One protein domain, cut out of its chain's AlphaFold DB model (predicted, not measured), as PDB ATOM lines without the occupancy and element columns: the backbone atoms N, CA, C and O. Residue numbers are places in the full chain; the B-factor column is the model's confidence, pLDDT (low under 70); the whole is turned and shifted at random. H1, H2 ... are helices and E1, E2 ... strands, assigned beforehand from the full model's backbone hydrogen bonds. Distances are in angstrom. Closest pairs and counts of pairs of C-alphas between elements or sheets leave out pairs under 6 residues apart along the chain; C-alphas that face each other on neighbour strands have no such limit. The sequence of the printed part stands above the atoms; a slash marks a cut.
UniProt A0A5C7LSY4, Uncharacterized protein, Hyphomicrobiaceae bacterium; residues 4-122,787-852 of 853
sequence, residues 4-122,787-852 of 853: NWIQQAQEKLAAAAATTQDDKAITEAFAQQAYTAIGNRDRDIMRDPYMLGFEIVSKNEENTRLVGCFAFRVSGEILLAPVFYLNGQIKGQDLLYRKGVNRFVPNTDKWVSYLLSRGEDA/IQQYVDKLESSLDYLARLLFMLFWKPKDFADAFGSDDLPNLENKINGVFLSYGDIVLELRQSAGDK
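Overview. This is residues 4 to 122 and 787 to 852 of the 853 residues of an uncharacterized protein of Hyphomicrobiaceae bacterium (UniProt A0A5C7LSY4). A strongly twisted sheet of six strands curls round helix H2, while on its opposite face the long helix H4 crosses E3, E5 and E6. H6 runs back beside H4, with the short H5 at the turn between them; H1 folds back on H2, and H3 packs on E2 at one end of the sheet. The printed part has 185 residues, mixed helices and strands, in the order H1 H2 E1 E2 E3 E4 E5 E6 H3 H4 H5 H6; the neighbour strands are antiparallel. It is compact, with a radius of gyration of the C-alphas of 17.5 A, and spans 59 by 41 by 28 A.

Along the chain. Find the sheet at E1, residues 51 to 59; E2, 65 to 74, 29.1 A long; E3, 77 to 86, 29.0 A; E4, 89 to 91; E5, 95 to 98; and E6, 103 to 106. Before it, H1 covers residues 4 to 17, from C-alpha 4 at (31.081, 22.301, 93.362), and H2 covers 23 to 41, 27.0 A long. H3 covers 109 to 122. Past the cut, find C-alpha 787 at (-6.403, -7.626, 82.549); from there H4 runs 33.9 A to residue 810. H5 covers 812 to 819, and H6, 824 to 850, runs 38.1 A to C-alpha 850 at (-2.439, -1.069, 74.473).

Arrangement. Start at E3 in the branched sheet: E2 lies on one side, E4 and E5 on the other side. E1 to E4 form a meander, each strand the antiparallel neighbour of the one before. Look for N 55 and O 69, 3.0 A, between E1 and E2; N 70 and O 81, 3.0 A, between E2 and E3; N 84 and O 91, 2.9 A, between E3 and E4; N 80 and O 97, 2.8 A, between E3 and E5; and N 96 and O 105, 2.9 A, between E5 and E6, each within hydrogen-bond range. H2 is on the sheet, with the C-alphas of Ala 34 and Val 83 6.5 A apart, their closest on E3. H1 touches H2, closest at the C-alphas of Leu 13 and Ala 29, 6.1 A, a helical hairpin at 37 degrees, only just a steep tilt; H2 uses residues 25 to 33 alone. H4 is on the opposite face from H2, at a height over the sheet of 8.0 A; the C-alphas of Phe 104 in E6 and Asp 799 come closest, 4.7 A. H6 touches H4 at a shallow tilt of 26 degrees, opposite ways, closest at the C-alphas of Leu 801 and Phe 835, 6.0 A. H5 is close but not clearly touching H4, where the C-alphas of Leu 808 and Phe 815 are closest, 6.5 A. H3 is on the sheet, with the C-alphas of Val 74 and Leu 116 closest on E2, 6.2 A. Every O i to N i+4 pair is within hydrogen-bond range in H1, H2, H5 and H6; H3 has 6 of 10 and H4 19 of 20.

Size, cuts and confidence. The C-alphas of Thr 19 and Lys 852 are farthest apart, 59.0 A. Residues 123 to 786 are not printed, and C-alphas 122 and 787 are 23.0 A apart across this cut. Of the links printed whole, none is long. Confidence is under 70 at residues 16 to 21, 121 to 122 and 851 to 852.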
ATOM      1  N   ASN A   4      30.908  21.199  92.408       74.06
ATOM      2  CA  ASN A   4      31.081  22.301  93.362       74.06
ATOM      3  C   ASN A   4      29.835  23.205  93.482       74.06
ATOM      4  O   ASN A   4      29.554  23.753  94.538       74.06
ATOM      5  N   TRP A   5      29.028  23.330  92.424       70.50
ATOM      6  CA  TRP A   5      27.870  24.231  92.445       70.50
ATOM      7  C   TRP A   5      26.677  23.675  93.243       70.50
ATOM      8  O   TRP A   5      25.926  24.463  93.806       70.50
ATOM      9  N   ILE A   6      26.516  22.345  93.342       70.94
ATOM     10  CA  ILE A   6      25.478  21.728  94.192       70.94
ATOM     11  C   ILE A   6      25.787  22.013  95.663       70.94
ATOM     12  O   ILE A   6      24.904  22.439  96.400       70.94
ATOM     13  N   GLN A   7      27.054  21.852  96.066       75.88
ATOM     14  CA  GLN A   7      27.507  22.224  97.409       75.88
ATOM     15  C   GLN A   7      27.313  23.721  97.663       75.88
ATOM     16  O   GLN A   7      26.735  24.085  98.678       75.88
ATOM     17  N   GLN A   8      27.667  24.585  96.708       78.81
ATOM     18  CA  GLN A   8      27.417  26.025  96.832       78.81
ATOM     19  C   GLN A   8      25.925  26.368  96.932       78.81
ATOM     20  O   GLN A   8      25.562  27.279  97.669       78.81
ATOM     21  N   ALA A   9      25.046  25.666  96.214       73.81
ATOM     22  CA  ALA A   9      23.604  25.865  96.320       73.81
ATOM     23  C   ALA A   9      23.075  25.409  97.688       73.81
ATOM     24  O   ALA A   9      22.219  26.081  98.253       73.81
ATOM     25  N   GLN A  10      23.591  24.303  98.234       76.94
ATOM     26  CA  GLN A  10      23.254  23.826  99.580       76.94
ATOM     27  C   GLN A  10      23.737  24.791 100.663       76.94
ATOM     28  O   GLN A  10      22.966  25.148 101.548       76.94
ATOM     29  N   GLU A  11      24.977  25.267 100.563       82.50
ATOM     30  CA  GLU A  11      25.543  26.255 101.484       82.50
ATOM     31  C   GLU A  11      24.780  27.579 101.424       82.50
ATOM     32  O   GLU A  11      24.465  28.146 102.466       82.50
ATOM     33  N   LYS A  12      24.409  28.047 100.224       77.75
ATOM     34  CA  LYS A  12      23.572  29.243 100.061       77.75
ATOM     35  C   LYS A  12      22.193  29.073 100.685       77.75
ATOM     36  O   LYS A  12      21.722  30.010 101.313       77.75
ATOM     37  N   LEU A  13      21.559  27.908 100.549       72.38
ATOM     38  CA  LEU A  13      20.241  27.651 101.140       72.38
ATOM     39  C   LEU A  13      20.317  27.538 102.666       72.38
ATOM     40  O   LEU A  13      19.480  28.107 103.357       72.38
ATOM     41  N   ALA A  14      21.349  26.878 103.195       75.00
ATOM     42  CA  ALA A  14      21.598  26.810 104.631       75.00
ATOM     43  C   ALA A  14      21.912  28.196 105.224       75.00
ATOM     44  O   ALA A  14      21.401  28.545 106.286       75.00
ATOM     45  N   ALA A  15      22.703  29.013 104.523       74.19
ATOM     46  CA  ALA A  15      23.011  30.383 104.929       74.19
ATOM     47  C   ALA A  15      21.793  31.316 104.814       74.19
ATOM     48  O   ALA A  15      21.553  32.129 105.705       74.19
ATOM     49  N   ALA A  16      20.993  31.178 103.754       66.19
ATOM     50  CA  ALA A  16      19.761  31.940 103.573       66.19
ATOM     51  C   ALA A  16      18.705  31.558 104.619       66.19
ATOM     52  O   ALA A  16      18.044  32.437 105.150       66.19
ATOM     53  N   ALA A  17      18.602  30.283 105.004       64.25
ATOM     54  CA  ALA A  17      17.725  29.862 106.098       64.25
ATOM     55  C   ALA A  17      18.126  30.477 107.453       64.25
ATOM     56  O   ALA A  17      17.269  30.712 108.299       64.25
ATOM     57  N   ALA A  18      19.413  30.784 107.655       69.12
ATOM     58  CA  ALA A  18      19.910  31.425 108.872       69.12
ATOM     59  C   ALA A  18      19.716  32.954 108.902       69.12
ATOM     60  O   ALA A  18      19.896  33.567 109.955       69.12
ATOM     61  N   THR A  19      19.365  33.584 107.775       63.09
ATOM     62  CA  THR A  19      19.277  35.046 107.656       63.09
ATOM     63  C   THR A  19      17.872  35.436 107.201       63.09
ATOM     64  O   THR A  19      17.442  35.047 106.125       63.09
ATOM     65  N   THR A  20      17.145  36.243 107.976       63.81
ATOM     66  CA  THR A  20      15.739  36.650 107.735       63.81
ATOM     67  C   THR A  20      15.488  37.473 106.459       63.81
ATOM     68  O   THR A  20      14.420  38.055 106.296       63.81
ATOM     69  N   GLN A  21      16.453  37.570 105.546       62.34
ATOM     70  CA  GLN A  21      16.408  38.471 104.400       62.34
ATOM     71  C   GLN A  21      16.819  37.754 103.113       62.34
ATOM     72  O   GLN A  21      17.975  37.784 102.708       62.34
ATOM     73  N   ASP A  22      15.853  37.070 102.501       86.75
ATOM     74  CA  ASP A  22      15.271  37.404 101.191       86.75
ATOM     75  C   ASP A  22      14.479  36.174 100.714       86.75
ATOM     76  O   ASP A  22      15.043  35.204 100.200       86.75
ATOM     77  N   ASP A  23      13.156  36.191 100.909       88.31
ATOM     78  CA  ASP A  23      12.244  35.116 100.484       88.31
ATOM     79  C   ASP A  23      12.465  34.721  99.017       88.31
ATOM     80  O   ASP A  23      12.321  33.553  98.639       88.31
ATOM     81  N   LYS A  24      12.858  35.692  98.186       90.75
ATOM     82  CA  LYS A  24      13.165  35.479  96.777       90.75
ATOM     83  C   LYS A  24      14.416  34.622  96.590       90.75
ATOM     84  O   LYS A  24      14.391  33.705  95.774       90.75
ATOM     85  N   ALA A  25      15.473  34.871  97.361       91.81
ATOM     86  CA  ALA A  25      16.714  34.102  97.283       91.81
ATOM     87  C   ALA A  25      16.511  32.648  97.736       91.81
ATOM     88  O   ALA A  25      17.028  31.729  97.102       91.81
ATOM     89  N   ILE A  26      15.712  32.427  98.788       91.31
ATOM     90  CA  ILE A  26      15.335  31.077  99.242       91.31
ATOM     91  C   ILE A  26      14.519  30.367  98.162       91.31
ATOM     92  O   ILE A  26      14.783  29.207  97.846       91.31
ATOM     93  N   THR A  27      13.566  31.082  97.561       91.44
ATOM     94  CA  THR A  27      12.718  30.549  96.493       91.44
ATOM     95  C   THR A  27      13.534  30.130  95.276       91.44
ATOM     96  O   THR A  27      13.365  29.021  94.773       91.44
ATOM     97  N   GLU A  28      14.455  30.983  94.833       94.94
ATOM     98  CA  GLU A  28      15.334  30.717  93.695       94.94
ATOM     99  C   GLU A  28      16.289  29.549  93.975       94.94
ATOM    100  O   GLU A  28      16.429  28.644  93.151       94.94
ATOM    101  N   ALA A  29      16.886  29.510  95.170       95.38
ATOM    102  CA  ALA A  29      17.775  28.425  95.569       95.38
ATOM    103  C   ALA A  29      17.034  27.080  95.657       95.38
ATOM    104  O   ALA A  29      17.547  26.062  95.184       95.38
ATOM    105  N   PHE A  30      15.818  27.063  96.214       96.19
ATOM    106  CA  PHE A  30      14.999  25.854  96.287       96.19
ATOM    107  C   PHE A  30      14.560  25.394  94.896       96.19
ATOM    108  O   PHE A  30      14.733  24.220  94.570       96.19
ATOM    109  N   ALA A  31      14.088  26.311  94.046       96.88
ATOM    110  CA  ALA A  31      13.723  26.013  92.664       96.88
ATOM    111  C   ALA A  31      14.896  25.401  91.884       96.88
ATOM    112  O   ALA A  31      14.719  24.411  91.177       96.88
ATOM    113  N   GLN A  32      16.114  25.924  92.056       96.81
ATOM    114  CA  GLN A  32      17.305  25.406  91.382       96.81
ATOM    115  C   GLN A  32      17.692  23.999  91.863       96.81
ATOM    116  O   GLN A  32      18.034  23.129  91.052       96.81
ATOM    117  N   GLN A  33      17.621  23.740  93.172       96.88
ATOM    118  CA  GLN A  33      17.859  22.399  93.715       96.88
ATOM    119  C   GLN A  33      16.792  21.407  93.244       96.88
ATOM    120  O   GLN A  33      17.129  20.300  92.821       96.88
ATOM    121  N   ALA A  34      15.524  21.818  93.252       97.69
ATOM    122  CA  ALA A  34      14.402  21.017  92.784       97.69
ATOM    123  C   ALA A  34      14.521  20.703  91.279       97.69
ATOM    124  O   ALA A  34      14.373  19.547  90.888       97.69
ATOM    125  N   TYR A  35      14.896  21.690  90.456       97.69
ATOM    126  CA  TYR A  35      15.151  21.525  89.018       97.69
ATOM    127  C   TYR A  35      16.236  20.476  88.768       97.69
ATOM    128  O   TYR A  35      16.108  19.614  87.904       97.69
ATOM    129  N   THR A  36      17.301  20.512  89.569       97.25
ATOM    130  CA  THR A  36      18.404  19.548  89.487       97.25
ATOM    131  C   THR A  36      17.965  18.152  89.913       97.25
ATOM    132  O   THR A  36      18.346  17.168  89.283       97.25
ATOM    133  N   ALA A  37      17.173  18.051  90.981       97.12
ATOM    134  CA  ALA A  37      16.675  16.779  91.487       97.12
ATOM    135  C   ALA A  37      15.756  16.092  90.469       97.12
ATOM    136  O   ALA A  37      15.980  14.922  90.161       97.12
ATOM    137  N   ILE A  38      14.791  16.825  89.899       97.56
ATOM    138  CA  ILE A  38      13.903  16.303  88.853       97.56
ATOM    139  C   ILE A  38      14.690  16.024  87.570       97.56
ATOM    140  O   ILE A  38      14.598  14.924  87.050       97.56
ATOM    141  N   GLY A  39      15.553  16.937  87.116       96.88
ATOM    142  CA  GLY A  39      16.363  16.739  85.906       96.88
ATOM    143  C   GLY A  39      17.387  15.599  85.998       96.88
ATOM    144  O   GLY A  39      17.854  15.098  84.977       96.88
ATOM    145  N   ASN A  40      17.762  15.166  87.204       96.31
ATOM    146  CA  ASN A  40      18.561  13.954  87.397       96.31
ATOM    147  C   ASN A  40      17.720  12.675  87.353       96.31
ATOM    148  O   ASN A  40      18.285  11.609  87.113       96.31
ATOM    149  N   ARG A  41      16.415  12.774  87.630       95.44
ATOM    150  CA  ARG A  41      15.468  11.662  87.515       95.44
ATOM    151  C   ARG A  41      14.974  11.489  86.096       95.44
ATOM    152  O   ARG A  41      15.019  10.370  85.621       95.44
ATOM    153  N   ASP A  42      14.564  12.584  85.467       94.50
ATOM    154  CA  ASP A  42      14.055  12.607  84.108       94.50
ATOM    155  C   ASP A  42      14.445  13.920  83.419       94.50
ATOM    156  O   ASP A  42      14.097  15.021  83.857       94.50
ATOM    157  N   ARG A  43      15.207  13.807  82.330       95.50
ATOM    158  CA  ARG A  43      15.661  14.967  81.548       95.50
ATOM    159  C   ARG A  43      14.708  15.354  80.441       95.50
ATOM    160  O   ARG A  43      14.867  16.449  79.912       95.50
ATOM    161  N   ASP A  44      13.815  14.471  80.030       96.19
ATOM    162  CA  ASP A  44      13.020  14.644  78.823       96.19
ATOM    163  C   ASP A  44      11.775  15.478  79.119       96.19
ATOM    164  O   ASP A  44      11.497  16.416  78.370       96.19
ATOM    165  N   ILE A  45      11.128  15.269  80.272       96.38
ATOM    166  CA  ILE A  45      10.006  16.117  80.713       96.38
ATOM    167  C   ILE A  45      10.437  17.546  81.086       96.38
ATOM    168  O   ILE A  45       9.641  18.481  81.021       96.38
ATOM    169  N   MET A  46      11.709  17.737  81.450       96.88
ATOM    170  CA  MET A  46      12.270  19.044  81.816       96.88
ATOM    171  C   MET A  46      12.610  19.923  80.606       96.88
ATOM    172  O   MET A  46      12.944  21.094  80.779       96.88
ATOM    173  N   ARG A  47      12.568  19.383  79.382       95.12
ATOM    174  CA  ARG A  47      12.844  20.163  78.170       95.12
ATOM    175  C   ARG A  47      11.630  20.999  77.791       95.12
ATOM    176  O   ARG A  47      10.488  20.555  77.896       95.12
ATOM    177  N   ASP A  48      11.890  22.182  77.250       93.25
ATOM    178  CA  ASP A  48      10.870  22.912  76.506       93.25
ATOM    179  C   ASP A  48      10.424  22.064  75.299       93.25
ATOM    180  O   ASP A  48      11.273  21.467  74.627       93.25
ATOM    181  N   PRO A  49       9.114  21.980  75.003       94.50
ATOM    182  CA  PRO A  49       8.037  22.845  75.493       94.50
ATOM    183  C   PRO A  49       7.218  22.270  76.668       94.50
ATOM    184  O   PRO A  49       6.128  22.779  76.936       94.50
ATOM    185  N   TYR A  50       7.667  21.190  77.313       96.56
ATOM    186  CA  TYR A  50       6.848  20.467  78.290       96.56
ATOM    187  C   TYR A  50       6.790  21.171  79.646       96.56
ATOM    188  O   TYR A  50       5.730  21.200  80.268       96.56
ATOM    189  N   MET A  51       7.891  21.760  80.116       97.25
ATOM    190  CA  MET A  51       7.926  22.461  81.401       97.25
ATOM    191  C   MET A  51       7.141  23.779  81.333       97.25
ATOM    192  O   MET A  51       7.445  24.658  80.533       97.25
ATOM    193  N   LEU A  52       6.131  23.933  82.193       96.75
ATOM    194  CA  LEU A  52       5.370  25.182  82.325       96.75
ATOM    195  C   LEU A  52       6.007  26.126  83.344       96.75
ATOM    196  O   LEU A  52       6.016  27.338  83.149       96.75
ATOM    197  N   GLY A  53       6.512  25.576  84.450       96.44
ATOM    198  CA  GLY A  53       7.122  26.367  85.510       96.44
ATOM    199  C   GLY A  53       7.194  25.641  86.847       96.44
ATOM    200  O   GLY A  53       6.904  24.448  86.954       96.44
ATOM    201  N   PHE A  54       7.582  26.398  87.868       97.31
ATOM    202  CA  PHE A  54       7.735  25.945  89.244       97.31
ATOM    203  C   PHE A  54       7.080  26.945  90.191       97.31
ATOM    204  O   PHE A  54       7.254  28.153  90.029       97.31
ATOM    205  N   GLU A  55       6.368  26.451  91.199       96.75
ATOM    206  CA  GLU A  55       5.779  27.293  92.238       96.75
ATOM    207  C   GLU A  55       5.983  26.688  93.630       96.75
ATOM    208  O   GLU A  55       5.879  25.475  93.818       96.75
ATOM    209  N   ILE A  56       6.257  27.545  94.619       96.88
ATOM    210  CA  ILE A  56       6.261  27.158  96.033       96.88
ATOM    211  C   ILE A  56       4.828  27.186  96.547       96.88
ATOM    212  O   ILE A  56       4.173  28.225  96.574       96.88
ATOM    213  N   VAL A  57       4.364  26.035  97.007       96.81
ATOM    214  CA  VAL A  57       3.025  25.856  97.557       96.81
ATOM    215  C   VAL A  57       2.988  26.301  99.018       96.81
ATOM    216  O   VAL A  57       2.111  27.072  99.414       96.81
ATOM    217  N   SER A  58       3.945  25.812  99.814       96.44
ATOM    218  CA  SER A  58       3.984  25.991 101.266       96.44
ATOM    219  C   SER A  58       5.417  26.159 101.762       96.44
ATOM    220  O   SER A  58       6.343  25.529 101.247       96.44
ATOM    221  N   LYS A  59       5.594  27.003 102.779       95.94
ATOM    222  CA  LYS A  59       6.865  27.229 103.467       95.94
ATOM    223  C   LYS A  59       6.639  27.289 104.973       95.94
ATOM    224  O   LYS A  59       5.648  27.858 105.420       95.94
ATOM    225  N   ASN A  60       7.553  26.701 105.738       94.94
ATOM    226  CA  ASN A  60       7.611  26.875 107.188       94.94
ATOM    227  C   ASN A  60       8.369  28.168 107.544       94.94
ATOM    228  O   ASN A  60       9.236  28.591 106.784       94.94
ATOM    229  N   GLU A  61       8.099  28.746 108.716       93.44
ATOM    230  CA  GLU A  61       8.743  29.972 109.225       93.44
ATOM    231  C   GLU A  61      10.273  29.857 109.275       93.44
ATOM    232  O   GLU A  61      10.991  30.795 108.943       93.44
ATOM    233  N   GLU A  62      10.784  28.673 109.620       91.94
ATOM    234  CA  GLU A  62      12.222  28.400 109.708       91.94
ATOM    235  C   GLU A  62      12.877  28.086 108.350       91.94
ATOM    236  O   GLU A  62      14.074  27.816 108.294       91.94
ATOM    237  N   ASN A  63      12.105  28.004 107.258       93.00
ATOM    238  CA  ASN A  63      12.563  27.530 105.942       93.00
ATOM    239  C   ASN A  63      13.249  26.143 105.955       93.00
ATOM    240  O   ASN A  63      13.856  25.718 104.973       93.00
ATOM    241  N   THR A  64      13.111  25.386 107.048       93.81
ATOM    242  CA  THR A  64      13.570  23.994 107.186       93.81
ATOM    243  C   THR A  64      12.706  23.024 106.386       93.81
ATOM    244  O   THR A  64      13.136  21.906 106.079       93.81
ATOM    245  N   ARG A  65      11.485  23.463 106.052       95.94
ATOM    246  CA  ARG A  65      10.502  22.740 105.250       95.94
ATOM    247  C   ARG A  65       9.910  23.651 104.187       95.94
ATOM    248  O   ARG A  65       9.303  24.669 104.521       95.94
ATOM    249  N   LEU A  66      10.076  23.267 102.929       97.12
ATOM    250  CA  LEU A  66       9.478  23.935 101.775       97.12
ATOM    251  C   LEU A  66       8.817  22.879 100.899       97.12
ATOM    252  O   LEU A  66       9.344  21.777 100.744       97.12
ATOM    253  N   VAL A  67       7.679  23.221 100.309       98.00
ATOM    254  CA  VAL A  67       6.994  22.371  99.340       98.00
ATOM    255  C   VAL A  67       6.799  23.169  98.074       98.00
ATOM    256  O   VAL A  67       6.186  24.235  98.090       98.00
ATOM    257  N   GLY A  68       7.348  22.653  96.984       97.94
ATOM    258  CA  GLY A  68       7.213  23.204  95.650       97.94
ATOM    259  C   GLY A  68       6.597  22.190  94.704       97.94
ATOM    260  O   GLY A  68       6.489  21.005  95.016       97.94
ATOM    261  N   CYS A  69       6.183  22.657  93.539       98.25
ATOM    262  CA  CYS A  69       5.624  21.810  92.506       98.25
ATOM    263  C   CYS A  69       6.075  22.300  91.133       98.25
ATOM    264  O   CYS A  69       5.951  23.487  90.824       98.25
ATOM    265  N   PHE A  70       6.592  21.384  90.315       98.25
ATOM    266  CA  PHE A  70       6.746  21.623  88.885       98.25
ATOM    267  C   PHE A  70       5.449  21.294  88.171       98.25
ATOM    268  O   PHE A  70       4.854  20.248  88.426       98.25
ATOM    269  N   ALA A  71       5.052  22.158  87.245       98.19
ATOM    270  CA  ALA A  71       3.966  21.882  86.323       98.19
ATOM    271  C   ALA A  71       4.530  21.616  84.927       98.19
ATOM    272  O   ALA A  71       5.364  22.373  84.425       98.19
ATOM    273  N   PHE A  72       4.030  20.566  84.288       97.88
ATOM    274  CA  PHE A  72       4.346  20.197  82.916       97.88
ATOM    275  C   PHE A  72       3.060  20.093  82.103       97.88
ATOM    276  O   PHE A  72       2.008  19.733  82.631       97.88
ATOM    277  N   ARG A  73       3.139  20.389  80.808       96.81
ATOM    278  CA  ARG A  73       2.078  20.146  79.837       96.81
ATOM    279  C   ARG A  73       2.557  19.109  78.842       96.81
ATOM    280  O   ARG A  73       3.412  19.393  78.010       96.81
ATOM    281  N   VAL A  74       1.960  17.930  78.908       95.94
ATOM    282  CA  VAL A  74       2.246  16.810  78.013       95.94
ATOM    283  C   VAL A  74       0.926  16.423  77.370       95.94
ATOM    284  O   VAL A  74      -0.020  16.086  78.075       95.94
ATOM    285  N   SER A  75       0.830  16.521  76.041       92.31
ATOM    286  CA  SER A  75      -0.355  16.037  75.306       92.31
ATOM    287  C   SER A  75      -1.659  16.758  75.667       92.31
ATOM    288  O   SER A  75      -2.734  16.163  75.685       92.31
ATOM    289  N   GLY A  76      -1.564  18.026  76.075       92.06
ATOM    290  CA  GLY A  76      -2.688  18.784  76.632       92.06
ATOM    291  C   GLY A  76      -3.064  18.427  78.079       92.06
ATOM    292  O   GLY A  76      -3.814  19.182  78.694       92.06
ATOM    293  N   GLU A  77      -2.515  17.357  78.661       95.38
ATOM    294  CA  GLU A  77      -2.668  17.016  80.077       95.38
ATOM    295  C   GLU A  77      -1.649  17.794  80.930       95.38
ATOM    296  O   GLU A  77      -0.497  18.001  80.535       95.38
ATOM    297  N   ILE A  78      -2.079  18.250  82.112       97.19
ATOM    298  CA  ILE A  78      -1.189  18.872  83.098       97.19
ATOM    299  C   ILE A  78      -0.660  17.787  84.033       97.19
ATOM    300  O   ILE A  78      -1.435  17.085  84.689       97.19
ATOM    301  N   LEU A  79       0.662  17.686  84.114       98.00
ATOM    302  CA  LEU A  79       1.370  16.829  85.055       98.00
ATOM    303  C   LEU A  79       2.008  17.701  86.135       98.00
ATOM    304  O   LEU A  79       2.559  18.757  85.836       98.00
ATOM    305  N   LEU A  80       1.933  17.269  87.388       98.44
ATOM    306  CA  LEU A  80       2.462  17.983  88.543       98.44
ATOM    307  C   LEU A  80       3.495  17.100  89.252       98.44
ATOM    308  O   LEU A  80       3.165  15.996  89.666       98.44
ATOM    309  N   ALA A  81       4.730  17.566  89.424       98.44
ATOM    310  CA  ALA A  81       5.746  16.851  90.204       98.44
ATOM    311  C   ALA A  81       5.999  17.596  91.525       98.44
ATOM    312  O   ALA A  81       6.638  18.657  91.511       98.44
ATOM    313  N   PRO A  82       5.465  17.114  92.663       98.44
ATOM    314  CA  PRO A  82       5.717  17.733  93.956       98.44
ATOM    315  C   PRO A  82       7.159  17.485  94.405       98.44
ATOM    316  O   PRO A  82       7.698  16.390  94.266       98.44
ATOM    317  N   VAL A  83       7.776  18.504  94.992       98.31
ATOM    318  CA  VAL A  83       9.137  18.448  95.519       98.31
ATOM    319  C   VAL A  83       9.142  19.016  96.928       98.31
ATOM    320  O   VAL A  83       8.607  20.093  97.183       98.31
ATOM    321  N   PHE A  84       9.770  18.297  97.848       98.25
ATOM    322  CA  PHE A  84       9.826  18.647  99.259       98.25
ATOM    323  C   PHE A  84      11.271  18.918  99.644       98.25
ATOM    324  O   PHE A  84      12.142  18.083  99.416       98.25
ATOM    325  N   TYR A  85      11.530  20.065 100.255       97.62
ATOM    326  CA  TYR A  85      12.780  20.331 100.951       97.62
ATOM    327  C   TYR A  85      12.573  20.010 102.424       97.62
ATOM    328  O   TYR A  85      11.784  20.677 103.085       97.62
ATOM    329  N   LEU A  86      13.250  18.985 102.932       96.44
ATOM    330  CA  LEU A  86      13.173  18.546 104.322       96.44
ATOM    331  C   LEU A  86      14.587  18.503 104.896       96.44
ATOM    332  O   LEU A  86      15.392  17.656 104.511       96.44
ATOM    333  N   ASN A  87      14.895  19.415 105.823       94.50
ATOM    334  CA  ASN A  87      16.168  19.446 106.557       94.50
ATOM    335  C   ASN A  87      17.414  19.402 105.644       94.50
ATOM    336  O   ASN A  87      18.363  18.665 105.910       94.50
ATOM    337  N   GLY A  88      17.412  20.154 104.538       93.88
ATOM    338  CA  GLY A  88      18.542  20.173 103.599       93.88
ATOM    339  C   GLY A  88      18.508  19.103 102.507       93.88
ATOM    340  O   GLY A  88      19.386  19.094 101.644       93.88
ATOM    341  N   GLN A  89      17.519  18.206 102.515       96.19
ATOM    342  CA  GLN A  89      17.362  17.168 101.498       96.19
ATOM    343  C   GLN A  89      16.134  17.419 100.630       96.19
ATOM    344  O   GLN A  89      15.063  17.757 101.131       96.19
ATOM    345  N   ILE A  90      16.291  17.197  99.326       97.38
ATOM    346  CA  ILE A  90      15.180  17.179  98.379       97.38
ATOM    347  C   ILE A  90      14.582  15.767  98.335       97.38
ATOM    348  O   ILE A  90      15.310  14.782  98.179       97.38
ATOM    349  N   LYS A  91      13.262  15.688  98.492       98.12
ATOM    350  CA  LYS A  91      12.433  14.478  98.471       98.12
ATOM    351  C   LYS A  91      11.240  14.674  97.531       98.12
ATOM    352  O   LYS A  91      10.947  15.790  97.103       98.12
ATOM    353  N   GLY A  92      10.532  13.587  97.224       97.25
ATOM    354  CA  GLY A  92       9.346  13.598  96.360       97.25
ATOM    355  C   GLY A  92       9.629  13.612  94.858       97.25
ATOM    356  O   GLY A  92       8.689  13.484  94.085       97.25
ATOM    357  N   GLN A  93      10.898  13.657  94.426       97.69
ATOM    358  CA  GLN A  93      11.258  13.670  93.000       97.69
ATOM    359  C   GLN A  93      10.809  12.427  92.212       97.69
ATOM    360  O   GLN A  93      10.858  12.444  90.988       97.69
ATOM    361  N   ASP A  94      10.394  11.366  92.908       98.19
ATOM    362  CA  ASP A  94       9.919  10.108  92.332       98.19
ATOM    363  C   ASP A  94       8.392  10.109  92.090       98.19
ATOM    364  O   ASP A  94       7.861   9.143  91.549       98.19
ATOM    365  N   LEU A  95       7.670  11.171  92.476       98.44
ATOM    366  CA  LEU A  95       6.214  11.286  92.348       98.44
ATOM    367  C   LEU A  95       5.829  12.168  91.153       98.44
ATOM    368  O   LEU A  95       6.330  13.282  91.008       98.44
ATOM    369  N   LEU A  96       4.878  11.705  90.342       98.38
ATOM    370  CA  LEU A  96       4.291  12.469  89.243       98.38
ATOM    371  C   LEU A  96       2.766  12.360  89.298       98.38
ATOM    372  O   LEU A  96       2.199  11.280  89.173       98.38
ATOM    373  N   TYR A  97       2.081  13.475  89.495       98.50
ATOM    374  CA  TYR A  97       0.629  13.537  89.580       98.50
ATOM    375  C   TYR A  97       0.015  13.940  88.243       98.50
ATOM    376  O   TYR A  97       0.378  14.953  87.648       98.50
ATOM    377  N   ARG A  98      -0.951  13.155  87.775       97.56
ATOM    378  CA  ARG A  98      -1.670  13.374  86.523       97.56
ATOM    379  C   ARG A  98      -2.980  14.092  86.815       97.56
ATOM    380  O   ARG A  98      -3.915  13.456  87.303       97.56
ATOM    381  N   LYS A  99      -3.069  15.397  86.522       96.44
ATOM    382  CA  LYS A  99      -4.263  16.193  86.868       96.44
ATOM    383  C   LYS A  99      -5.517  15.682  86.157       96.44
ATOM    384  O   LYS A  99      -6.571  15.644  86.775       96.44
ATOM    385  N   GLY A 100      -5.406  15.249  84.899       94.25
ATOM    386  CA  GLY A 100      -6.559  14.793  84.117       94.25
ATOM    387  C   GLY A 100      -7.200  13.509  84.649       94.25
ATOM    388  O   GLY A 100      -8.395  13.310  84.483       94.25
ATOM    389  N   VAL A 101      -6.418  12.646  85.305       94.88
ATOM    390  CA  VAL A 101      -6.903  11.370  85.870       94.88
ATOM    391  C   VAL A 101      -6.980  11.402  87.402       94.88
ATOM    392  O   VAL A 101      -7.484  10.462  88.007       94.88
ATOM    393  N   ASN A 102      -6.492  12.471  88.042       96.69
ATOM    394  CA  ASN A 102      -6.354  12.601  89.496       96.69
ATOM    395  C   ASN A 102      -5.632  11.392  90.127       96.69
ATOM    396  O   ASN A 102      -6.081  10.813  91.117       96.69
ATOM    397  N   ARG A 103      -4.518  10.972  89.515       97.50
ATOM    398  CA  ARG A 103      -3.717   9.838  89.999       97.50
ATOM    399  C   ARG A 103      -2.233  10.136  89.970       97.50
ATOM    400  O   ARG A 103      -1.723  10.715  89.010       97.50
ATOM    401  N   PHE A 104      -1.535   9.672  90.991       98.56
ATOM    402  CA  PHE A 104      -0.089   9.600  91.006       98.56
ATOM    403  C   PHE A 104       0.427   8.387  90.230       98.56
ATOM    404  O   PHE A 104      -0.116   7.285  90.295       98.56
ATOM    405  N   VAL A 105       1.533   8.607  89.533       98.31
ATOM    406  CA  VAL A 105       2.369   7.602  88.885       98.31
ATOM    407  C   VAL A 105       3.837   7.880  89.231       98.31
ATOM    408  O   VAL A 105       4.168   8.983  89.680       98.31
ATOM    409  N   PRO A 106       4.739   6.901  89.073       98.50
ATOM    410  CA  PRO A 106       6.161   7.133  89.258       98.50
ATOM    411  C   PRO A 106       6.723   8.146  88.262       98.50
ATOM    412  O   PRO A 106       6.440   8.083  87.066       98.50
ATOM    413  N   ASN A 107       7.587   9.031  88.747       98.06
ATOM    414  CA  ASN A 107       8.425   9.883  87.916       98.06
ATOM    415  C   ASN A 107       9.694   9.122  87.495       98.06
ATOM    416  O   ASN A 107      10.786   9.362  88.015       98.06
ATOM    417  N   THR A 108       9.531   8.130  86.619       97.88
ATOM    418  CA  THR A 108      10.640   7.366  86.029       97.88
ATOM    419  C   THR A 108      10.707   7.594  84.525       97.88
ATOM    420  O   THR A 108       9.667   7.784  83.892       97.88
ATOM    421  N   ASP A 109      11.904   7.469  83.942       97.31
ATOM    422  CA  ASP A 109      12.129   7.628  82.494       97.31
ATOM    423  C   ASP A 109      11.135   6.809  81.649       97.31
ATOM    424  O   ASP A 109      10.646   7.266  80.616       97.31
ATOM    425  N   LYS A 110      10.794   5.588  82.095       97.38
ATOM    426  CA  LYS A 110       9.831   4.711  81.407       97.38
ATOM    427  C   LYS A 110       8.418   5.296  81.416       97.38
ATOM    428  O   LYS A 110       7.753   5.299  80.381       97.38
ATOM    429  N   TRP A 111       7.956   5.767  82.576       97.44
ATOM    430  CA  TRP A 111       6.624   6.350  82.732       97.44
ATOM    431  C   TRP A 111       6.499   7.657  81.961       97.44
ATOM    432  O   TRP A 111       5.511   7.853  81.257       97.44
ATOM    433  N   VAL A 112       7.508   8.521  82.032       97.19
ATOM    434  CA  VAL A 112       7.529   9.773  81.274       97.19
ATOM    435  C   VAL A 112       7.578   9.505  79.775       97.19
ATOM    436  O   VAL A 112       6.751  10.055  79.054       97.19
ATOM    437  N   SER A 113       8.452   8.613  79.297       96.38
ATOM    438  CA  SER A 113       8.499   8.229  77.876       96.38
ATOM    439  C   SER A 113       7.143   7.713  77.391       96.38
ATOM    440  O   SER A 113       6.672   8.090  76.319       96.38
ATOM    441  N   TYR A 114       6.473   6.896  78.208       95.88
ATOM    442  CA  TYR A 114       5.128   6.416  77.915       95.88
ATOM    443  C   TYR A 114       4.101   7.560  77.848       95.88
ATOM    444  O   TYR A 114       3.334   7.631  76.888       95.88
ATOM    445  N   LEU A 115       4.106   8.493  78.804       95.62
ATOM    446  CA  LEU A 115       3.195   9.646  78.802       95.62
ATOM    447  C   LEU A 115       3.441  10.594  77.618       95.62
ATOM    448  O   LEU A 115       2.474  11.083  77.032       95.62
ATOM    449  N   LEU A 116       4.706  10.812  77.246       95.25
ATOM    450  CA  LEU A 116       5.102  11.602  76.079       95.25
ATOM    451  C   LEU A 116       4.639  10.933  74.777       95.25
ATOM    452  O   LEU A 116       3.987  11.581  73.963       95.25
ATOM    453  N   SER A 117       4.893   9.628  74.615       93.88
ATOM    454  CA  SER A 117       4.508   8.879  73.407       93.88
ATOM    455  C   SER A 117       2.995   8.850  73.181       93.88
ATOM    456  O   SER A 117       2.528   9.056  72.066       93.88
ATOM    457  N   ARG A 118       2.204   8.713  74.255       89.94
ATOM    458  CA  ARG A 118       0.738   8.716  74.174       89.94
ATOM    459  C   ARG A 118       0.175  10.033  73.629       89.94
ATOM    460  O   ARG A 118      -0.948  10.069  73.128       89.94
ATOM    461  N   GLY A 119       0.931  11.120  73.757       76.19
ATOM    462  CA  GLY A 119       0.557  12.421  73.223       76.19
ATOM    463  C   GLY A 119       0.619  12.549  71.730       76.19
ATOM    464  O   GLY A 119      -0.260  13.170  71.137       76.19
ATOM    465  N   GLU A 120       1.646  11.957  71.136       75.19
ATOM    466  CA  GLU A 120       1.884  12.066  69.703       75.19
ATOM    467  C   GLU A 120       0.759  11.392  68.905       75.19
ATOM    468  O   GLU A 120       0.385  11.883  67.840       75.19
ATOM    469  N   ASP A 121       0.151  10.342  69.465       64.81
ATOM    470  CA  ASP A 121      -0.965   9.624  68.845       64.81
ATOM    471  C   ASP A 121      -2.315  10.346  69.000       64.81
ATOM    472  O   ASP A 121      -3.157  10.304  68.099       64.81
ATOM    473  N   ALA A 122      -2.544  11.019  70.136       55.12
ATOM    474  CA  ALA A 122      -3.784  11.756  70.399       55.12
ATOM    475  C   ALA A 122      -3.805  13.125  69.703       55.12
ATOM    476  O   ALA A 122      -4.860  13.578  69.253       55.12
ATOM    477  N   ILE A 787      -7.640  -8.347  82.241       91.50
ATOM    478  CA  ILE A 787      -6.403  -7.626  82.549       91.50
ATOM    479  C   ILE A 787      -6.678  -6.125  82.566       91.50
ATOM    480  O   ILE A 787      -6.298  -5.482  83.536       91.50
ATOM    481  N   GLN A 788      -7.413  -5.583  81.590       90.56
ATOM    482  CA  GLN A 788      -7.745  -4.156  81.573       90.56
ATOM    483  C   GLN A 788      -8.520  -3.721  82.829       90.56
ATOM    484  O   GLN A 788      -8.164  -2.730  83.464       90.56
ATOM    485  N   GLN A 789      -9.521  -4.507  83.247       92.06
ATOM    486  CA  GLN A 789     -10.282  -4.231  84.470       92.06
ATOM    487  C   GLN A 789      -9.399  -4.264  85.731       92.06
ATOM    488  O   GLN A 789      -9.653  -3.535  86.695       92.06
ATOM    489  N   TYR A 790      -8.383  -5.128  85.759       95.25
ATOM    490  CA  TYR A 790      -7.433  -5.180  86.865       95.25
ATOM    491  C   TYR A 790      -6.412  -4.047  86.800       95.25
ATOM    492  O   TYR A 790      -6.134  -3.475  87.846       95.25
ATOM    493  N   VAL A 791      -5.911  -3.672  85.620       95.69
ATOM    494  CA  VAL A 791      -4.946  -2.574  85.443       95.69
ATOM    495  C   VAL A 791      -5.478  -1.280  86.045       95.69
ATOM    496  O   VAL A 791      -4.761  -0.647  86.813       95.69
ATOM    497  N   ASP A 792      -6.750  -0.944  85.825       93.75
ATOM    498  CA  ASP A 792      -7.341   0.261  86.421       93.75
ATOM    499  C   ASP A 792      -7.358   0.214  87.962       93.75
ATOM    500  O   ASP A 792      -7.141   1.232  88.618       93.75
ATOM    501  N   LYS A 793      -7.569  -0.969  88.559       96.44
ATOM    502  CA  LYS A 793      -7.512  -1.169  90.021       96.44
ATOM    503  C   LYS A 793      -6.081  -1.164  90.555       96.44
ATOM    504  O   LYS A 793      -5.847  -0.708  91.677       96.44
ATOM    505  N   LEU A 794      -5.131  -1.684  89.780       97.38
ATOM    506  CA  LEU A 794      -3.713  -1.637  90.120       97.38
ATOM    507  C   LEU A 794      -3.216  -0.185  90.075       97.38
ATOM    508  O   LEU A 794      -2.515   0.240  90.983       97.38
ATOM    509  N   GLU A 795      -3.659   0.620  89.111       96.50
ATOM    510  CA  GLU A 795      -3.373   2.058  89.089       96.50
ATOM    511  C   GLU A 795      -3.937   2.805  90.291       96.50
ATOM    512  O   GLU A 795      -3.232   3.619  90.879       96.50
ATOM    513  N   SER A 796      -5.174   2.517  90.705       96.81
ATOM    514  CA  SER A 796      -5.707   3.102  91.942       96.81
ATOM    515  C   SER A 796      -4.874   2.700  93.164       96.81
ATOM    516  O   SER A 796      -4.650   3.503  94.063       96.81
ATOM    517  N   SER A 797      -4.365   1.467  93.191       97.81
ATOM    518  CA  SER A 797      -3.501   0.989  94.280       97.81
ATOM    519  C   SER A 797      -2.131   1.681  94.272       97.81
ATOM    520  O   SER A 797      -1.585   1.993  95.331       97.81
ATOM    521  N   LEU A 798      -1.594   1.962  93.081       98.19
ATOM    522  CA  LEU A 798      -0.364   2.727  92.874       98.19
ATOM    523  C   LEU A 798      -0.533   4.175  93.357       98.19
ATOM    524  O   LEU A 798       0.345   4.694  94.047       98.19
ATOM    525  N   ASP A 799      -1.684   4.784  93.068       98.12
ATOM    526  CA  ASP A 799      -2.054   6.113  93.559       98.12
ATOM    527  C   ASP A 799      -2.099   6.156  95.095       98.12
ATOM    528  O   ASP A 799      -1.506   7.047  95.701       98.12
ATOM    529  N   TYR A 800      -2.700   5.158  95.751       98.31
ATOM    530  CA  TYR A 800      -2.711   5.088  97.217       98.31
ATOM    531  C   TYR A 800      -1.304   4.989  97.825       98.31
ATOM    532  O   TYR A 800      -1.024   5.656  98.823       98.31
ATOM    533  N   LEU A 801      -0.396   4.213  97.220       98.31
ATOM    534  CA  LEU A 801       1.002   4.134  97.665       98.31
ATOM    535  C   LEU A 801       1.730   5.476  97.515       98.31
ATOM    536  O   LEU A 801       2.456   5.893  98.419       98.31
ATOM    537  N   ALA A 802       1.511   6.176  96.404       98.38
ATOM    538  CA  ALA A 802       2.062   7.509  96.201       98.38
ATOM    539  C   ALA A 802       1.488   8.540  97.172       98.38
ATOM    540  O   ALA A 802       2.248   9.341  97.706       98.38
ATOM    541  N   ARG A 803       0.178   8.522  97.443       98.06
ATOM    542  CA  ARG A 803      -0.440   9.413  98.439       98.06
ATOM    543  C   ARG A 803       0.109   9.142  99.835       98.06
ATOM    544  O   ARG A 803       0.344  10.086 100.583       98.06
ATOM    545  N   LEU A 804       0.389   7.883 100.167       98.19
ATOM    546  CA  LEU A 804       1.056   7.527 101.418       98.19
ATOM    547  C   LEU A 804       2.476   8.118 101.492       98.19
ATOM    548  O   LEU A 804       2.828   8.706 102.512       98.19
ATOM    549  N   LEU A 805       3.266   8.034 100.414       98.06
ATOM    550  CA  LEU A 805       4.587   8.683 100.327       98.06
ATOM    551  C   LEU A 805       4.497  10.207 100.396       98.06
ATOM    552  O   LEU A 805       5.258  10.845 101.116       98.06
ATOM    553  N   PHE A 806       3.549  10.792  99.671       98.12
ATOM    554  CA  PHE A 806       3.284  12.224  99.694       98.12
ATOM    555  C   PHE A 806       2.980  12.688 101.123       98.12
ATOM    556  O   PHE A 806       3.576  13.655 101.594       98.12
ATOM    557  N   MET A 807       2.118  11.965 101.842       97.94
ATOM    558  CA  MET A 807       1.776  12.257 103.234       97.94
ATOM    559  C   MET A 807       2.962  12.092 104.180       97.94
ATOM    560  O   MET A 807       3.150  12.926 105.066       97.94
ATOM    561  N   LEU A 808       3.796  11.074 103.957       97.75
ATOM    562  CA  LEU A 808       5.033  10.868 104.706       97.75
ATOM    563  C   LEU A 808       5.983  12.071 104.570       97.75
ATOM    564  O   LEU A 808       6.585  12.495 105.557       97.75
ATOM    565  N   PHE A 809       6.081  12.663 103.374       97.50
ATOM    566  CA  PHE A 809       6.896  13.859 103.131       97.50
ATOM    567  C   PHE A 809       6.238  15.154 103.618       97.50
ATOM    568  O   PHE A 809       6.931  16.052 104.099       97.50
ATOM    569  N   TRP A 810       4.912  15.257 103.519       96.25
ATOM    570  CA  TRP A 810       4.154  16.436 103.932       96.25
ATOM    571  C   TRP A 810       4.100  16.577 105.462       96.25
ATOM    572  O   TRP A 810       4.377  17.654 105.996       96.25
ATOM    573  N   LYS A 811       3.816  15.486 106.191       96.44
ATOM    574  CA  LYS A 811       3.726  15.458 107.664       96.44
ATOM    575  C   LYS A 811       4.592  14.352 108.285       96.44
ATOM    576  O   LYS A 811       4.075  13.434 108.916       96.44
ATOM    577  N   PRO A 812       5.930  14.461 108.227       96.00
ATOM    578  CA  PRO A 812       6.807  13.435 108.793       96.00
ATOM    579  C   PRO A 812       6.708  13.316 110.325       96.00
ATOM    580  O   PRO A 812       7.101  12.293 110.869       96.00
ATOM    581  N   LYS A 813       6.202  14.342 111.033       96.19
ATOM    582  CA  LYS A 813       6.026  14.301 112.499       96.19
ATOM    583  C   LYS A 813       4.927  13.310 112.893       96.19
ATOM    584  O   LYS A 813       5.195  12.421 113.681       96.19
ATOM    585  N   ASP A 814       3.766  13.389 112.248       96.88
ATOM    586  CA  ASP A 814       2.633  12.491 112.499       96.88
ATOM    587  C   ASP A 814       3.019  11.018 112.265       96.88
ATOM    588  O   ASP A 814       2.655  10.132 113.037       96.88
ATOM    589  N   PHE A 815       3.830  10.750 111.235       97.19
ATOM    590  CA  PHE A 815       4.377   9.413 110.991       97.19
ATOM    591  C   PHE A 815       5.439   9.004 112.015       97.19
ATOM    592  O   PHE A 815       5.489   7.836 112.391       97.19
ATOM    593  N   ALA A 816       6.282   9.931 112.477       97.19
ATOM    594  CA  ALA A 816       7.253   9.649 113.531       97.19
ATOM    595  C   ALA A 816       6.560   9.331 114.866       97.19
ATOM    596  O   ALA A 816       7.014   8.443 115.580       97.19
ATOM    597  N   ASP A 817       5.443   9.993 115.166       97.81
ATOM    598  CA  ASP A 817       4.639   9.724 116.358       97.81
ATOM    599  C   ASP A 817       3.930   8.361 116.264       97.81
ATOM    600  O   ASP A 817       3.833   7.642 117.258       97.81
ATOM    601  N   ALA A 818       3.470   7.974 115.067       97.44
ATOM    602  CA  ALA A 818       2.772   6.707 114.842       97.44
ATOM    603  C   ALA A 818       3.703   5.482 114.749       97.44
ATOM    604  O   ALA A 818       3.372   4.420 115.276       97.44
ATOM    605  N   PHE A 819       4.846   5.605 114.066       97.00
ATOM    606  CA  PHE A 819       5.739   4.482 113.741       97.00
ATOM    607  C   PHE A 819       7.103   4.543 114.442       97.00
ATOM    608  O   PHE A 819       7.844   3.567 114.392       97.00
ATOM    609  N   GLY A 820       7.433   5.655 115.102       97.88
ATOM    610  CA  GLY A 820       8.753   5.916 115.671       97.88
ATOM    611  C   GLY A 820       9.674   6.655 114.695       97.88
ATOM    612  O   GLY A 820       9.749   6.338 113.506       97.88
ATOM    613  N   SER A 821      10.420   7.642 115.203       97.12
ATOM    614  CA  SER A 821      11.366   8.442 114.406       97.12
ATOM    615  C   SER A 821      12.471   7.607 113.759       97.12
ATOM    616  O   SER A 821      12.913   7.923 112.655       97.12
ATOM    617  N   ASP A 822      12.901   6.544 114.438       97.88
ATOM    618  CA  ASP A 822      14.036   5.715 114.024       97.88
ATOM    619  C   ASP A 822      13.672   4.787 112.853       97.88
ATOM    620  O   ASP A 822      14.514   4.485 112.005       97.88
ATOM    621  N   ASP A 823      12.403   4.381 112.763       97.62
ATOM    622  CA  ASP A 823      11.899   3.483 111.721       97.62
ATOM    623  C   ASP A 823      11.419   4.222 110.467       97.62
ATOM    624  O   ASP A 823      11.293   3.618 109.397       97.62
ATOM    625  N   LEU A 824      11.205   5.537 110.560       96.56
ATOM    626  CA  LEU A 824      10.662   6.349 109.476       96.56
ATOM    627  C   LEU A 824      11.502   6.288 108.184       96.56
ATOM    628  O   LEU A 824      10.917   6.041 107.127       96.56
ATOM    629  N   PRO A 825      12.849   6.397 108.209       96.88
ATOM    630  CA  PRO A 825      13.657   6.263 106.994       96.88
ATOM    631  C   PRO A 825      13.566   4.865 106.365       96.88
ATOM    632  O   PRO A 825      13.591   4.714 105.142       96.88
ATOM    633  N   ASN A 826      13.445   3.818 107.188       97.62
ATOM    634  CA  ASN A 826      13.283   2.448 106.701       97.62
ATOM    635  C   ASN A 826      11.910   2.251 106.056       97.62
ATOM    636  O   ASN A 826      11.807   1.584 105.025       97.62
ATOM    637  N   LEU A 827      10.864   2.826 106.652       97.62
ATOM    638  CA  LEU A 827       9.509   2.803 106.116       97.62
ATOM    639  C   LEU A 827       9.427   3.566 104.788       97.62
ATOM    640  O   LEU A 827       8.923   3.013 103.812       97.62
ATOM    641  N   GLU A 828       9.999   4.770 104.720       97.69
ATOM    642  CA  GLU A 828      10.106   5.579 103.499       97.69
ATOM    643  C   GLU A 828      10.726   4.776 102.351       97.69
ATOM    644  O   GLU A 828      10.126   4.634 101.286       97.69
ATOM    645  N   ASN A 829      11.902   4.186 102.586       98.06
ATOM    646  CA  ASN A 829      12.620   3.418 101.572       98.06
ATOM    647  C   ASN A 829      11.829   2.187 101.104       98.06
ATOM    648  O   ASN A 829      11.840   1.866  99.914       98.06
ATOM    649  N   LYS A 830      11.128   1.502 102.018       98.25
ATOM    650  CA  LYS A 830      10.283   0.349 101.677       98.25
ATOM    651  C   LYS A 830       9.094   0.762 100.820       98.25
ATOM    652  O   LYS A 830       8.875   0.146  99.779       98.25
ATOM    653  N   ILE A 831       8.350   1.793 101.225       98.06
ATOM    654  CA  ILE A 831       7.179   2.254 100.471       98.06
ATOM    655  C   ILE A 831       7.624   2.782  99.104       98.06
ATOM    656  O   ILE A 831       7.017   2.416  98.103       98.06
ATOM    657  N   ASN A 832       8.719   3.547  99.029       98.12
ATOM    658  CA  ASN A 832       9.235   4.057  97.756       98.12
ATOM    659  C   ASN A 832       9.693   2.922  96.828       98.12
ATOM    660  O   ASN A 832       9.354   2.904  95.649       98.12
ATOM    661  N   GLY A 833      10.397   1.917  97.358       98.31
ATOM    662  CA  GLY A 833      10.800   0.740  96.581       98.31
ATOM    663  C   GLY A 833       9.608  -0.055  96.035       98.31
ATOM    664  O   GLY A 833       9.610  -0.457  94.868       98.31
ATOM    665  N   VAL A 834       8.563  -0.252  96.849       98.44
ATOM    666  CA  VAL A 834       7.316  -0.897  96.407       98.44
ATOM    667  C   VAL A 834       6.602  -0.034  95.372       98.44
ATOM    668  O   VAL A 834       6.196  -0.559  94.347       98.44
ATOM    669  N   PHE A 835       6.497   1.276  95.584       98.50
ATOM    670  CA  PHE A 835       5.857   2.201  94.651       98.50
ATOM    671  C   PHE A 835       6.509   2.170  93.261       98.50
ATOM    672  O   PHE A 835       5.814   2.001  92.260       98.50
ATOM    673  N   LEU A 836       7.842   2.242  93.193       98.25
ATOM    674  CA  LEU A 836       8.582   2.195  91.930       98.25
ATOM    675  C   LEU A 836       8.436   0.837  91.225       98.25
ATOM    676  O   LEU A 836       8.100   0.787  90.044       98.25
ATOM    677  N   SER A 837       8.645  -0.270  91.945       98.25
ATOM    678  CA  SER A 837       8.542  -1.617  91.359       98.25
ATOM    679  C   SER A 837       7.116  -1.976  90.935       98.25
ATOM    680  O   SER A 837       6.912  -2.573  89.880       98.25
ATOM    681  N   TYR A 838       6.119  -1.583  91.726       98.38
ATOM    682  CA  TYR A 838       4.712  -1.776  91.401       98.38
ATOM    683  C   TYR A 838       4.299  -0.930  90.197       98.38
ATOM    684  O   TYR A 838       3.592  -1.416  89.316       98.38
ATOM    685  N   GLY A 839       4.791   0.305  90.111       98.19
ATOM    686  CA  GLY A 839       4.554   1.167  88.965       98.19
ATOM    687  C   GLY A 839       5.157   0.630  87.668       98.19
ATOM    688  O   GLY A 839       4.510   0.737  86.631       98.19
ATOM    689  N   ASP A 840       6.336   0.008  87.707       98.19
ATOM    690  CA  ASP A 840       6.917  -0.673  86.539       98.19
ATOM    691  C   ASP A 840       6.020  -1.827  86.050       98.19
ATOM    692  O   ASP A 840       5.742  -1.925  84.856       98.19
ATOM    693  N   ILE A 841       5.478  -2.642  86.966       97.88
ATOM    694  CA  ILE A 841       4.540  -3.729  86.624       97.88
ATOM    695  C   ILE A 841       3.263  -3.170  85.989       97.88
ATOM    696  O   ILE A 841       2.788  -3.682  84.974       97.88
ATOM    697  N   VAL A 842       2.687  -2.121  86.582       97.44
ATOM    698  CA  VAL A 842       1.471  -1.480  86.062       97.44
ATOM    699  C   VAL A 842       1.711  -0.915  84.663       97.44
ATOM    700  O   VAL A 842       0.865  -1.086  83.785       97.44
ATOM    701  N   LEU A 843       2.873  -0.301  84.433       97.00
ATOM    702  CA  LEU A 843       3.246   0.234  83.131       97.00
ATOM    703  C   LEU A 843       3.387  -0.865  82.075       97.00
ATOM    704  O   LEU A 843       2.810  -0.743  80.997       97.00
ATOM    705  N   GLU A 844       4.105  -1.945  82.385       96.69
ATOM    706  CA  GLU A 844       4.298  -3.080  81.473       96.69
ATOM    707  C   GLU A 844       2.965  -3.736  81.092       96.69
ATOM    708  O   GLU A 844       2.730  -4.045  79.920       96.69
ATOM    709  N   LEU A 845       2.059  -3.903  82.063       95.62
ATOM    710  CA  LEU A 845       0.709  -4.408  81.809       95.62
ATOM    711  C   LEU A 845      -0.094  -3.451  80.925       95.62
ATOM    712  O   LEU A 845      -0.813  -3.908  80.036       95.62
ATOM    713  N   ARG A 846       0.039  -2.138  81.139       94.31
ATOM    714  CA  ARG A 846      -0.681  -1.126  80.364       94.31
ATOM    715  C   ARG A 846      -0.173  -1.022  78.925       94.31
ATOM    716  O   ARG A 846      -0.990  -0.948  78.013       94.31
ATOM    717  N   GLN A 847       1.140  -1.083  78.713       93.75
ATOM    718  CA  GLN A 847       1.751  -1.146  77.379       93.75
ATOM    719  C   GLN A 847       1.324  -2.425  76.647       93.75
ATOM    720  O   GLN A 847       0.799  -2.369  75.539       93.75
ATOM    721  N   SER A 848       1.408  -3.574  77.327       91.81
ATOM    722  CA  SER A 848       1.009  -4.870  76.760       91.81
ATOM    723  C   SER A 848      -0.484  -4.959  76.415       91.81
ATOM    724  O   SER A 848      -0.870  -5.743  75.542       91.81
ATOM    725  N   ALA A 849      -1.333  -4.208  77.125       88.75
ATOM    726  CA  ALA A 849      -2.762  -4.110  76.844       88.75
ATOM    727  C   ALA A 849      -3.070  -3.146  75.683       88.75
ATOM    728  O   ALA A 849      -4.015  -3.393  74.937       88.75
ATOM    729  N   GLY A 850      -2.278  -2.080  75.521       78.81
ATOM    730  CA  GLY A 850      -2.439  -1.069  74.473       78.81
ATOM    731  C   GLY A 850      -2.018  -1.540  73.079       78.81
ATOM    732  O   GLY A 850      -2.754  -1.304  72.129       78.81
ATOM    733  N   ASP A 851      -0.910  -2.280  72.964       61.16
ATOM    734  CA  ASP A 851      -0.309  -2.689  71.676       61.16
ATOM    735  C   ASP A 851      -1.164  -3.658  70.830       61.16
ATOM    736  O   ASP A 851      -0.777  -4.042  69.724       61.16
ATOM    737  N   LYS A 852      -2.304  -4.126  71.351       55.66
ATOM    738  CA  LYS A 852      -3.173  -5.104  70.671       55.66
ATOM    739  C   LYS A 852      -4.408  -4.500  70.003       55.66
ATOM    740  O   LYS A 852      -5.139  -5.255  69.359       55.66
TER     741      LYS A 852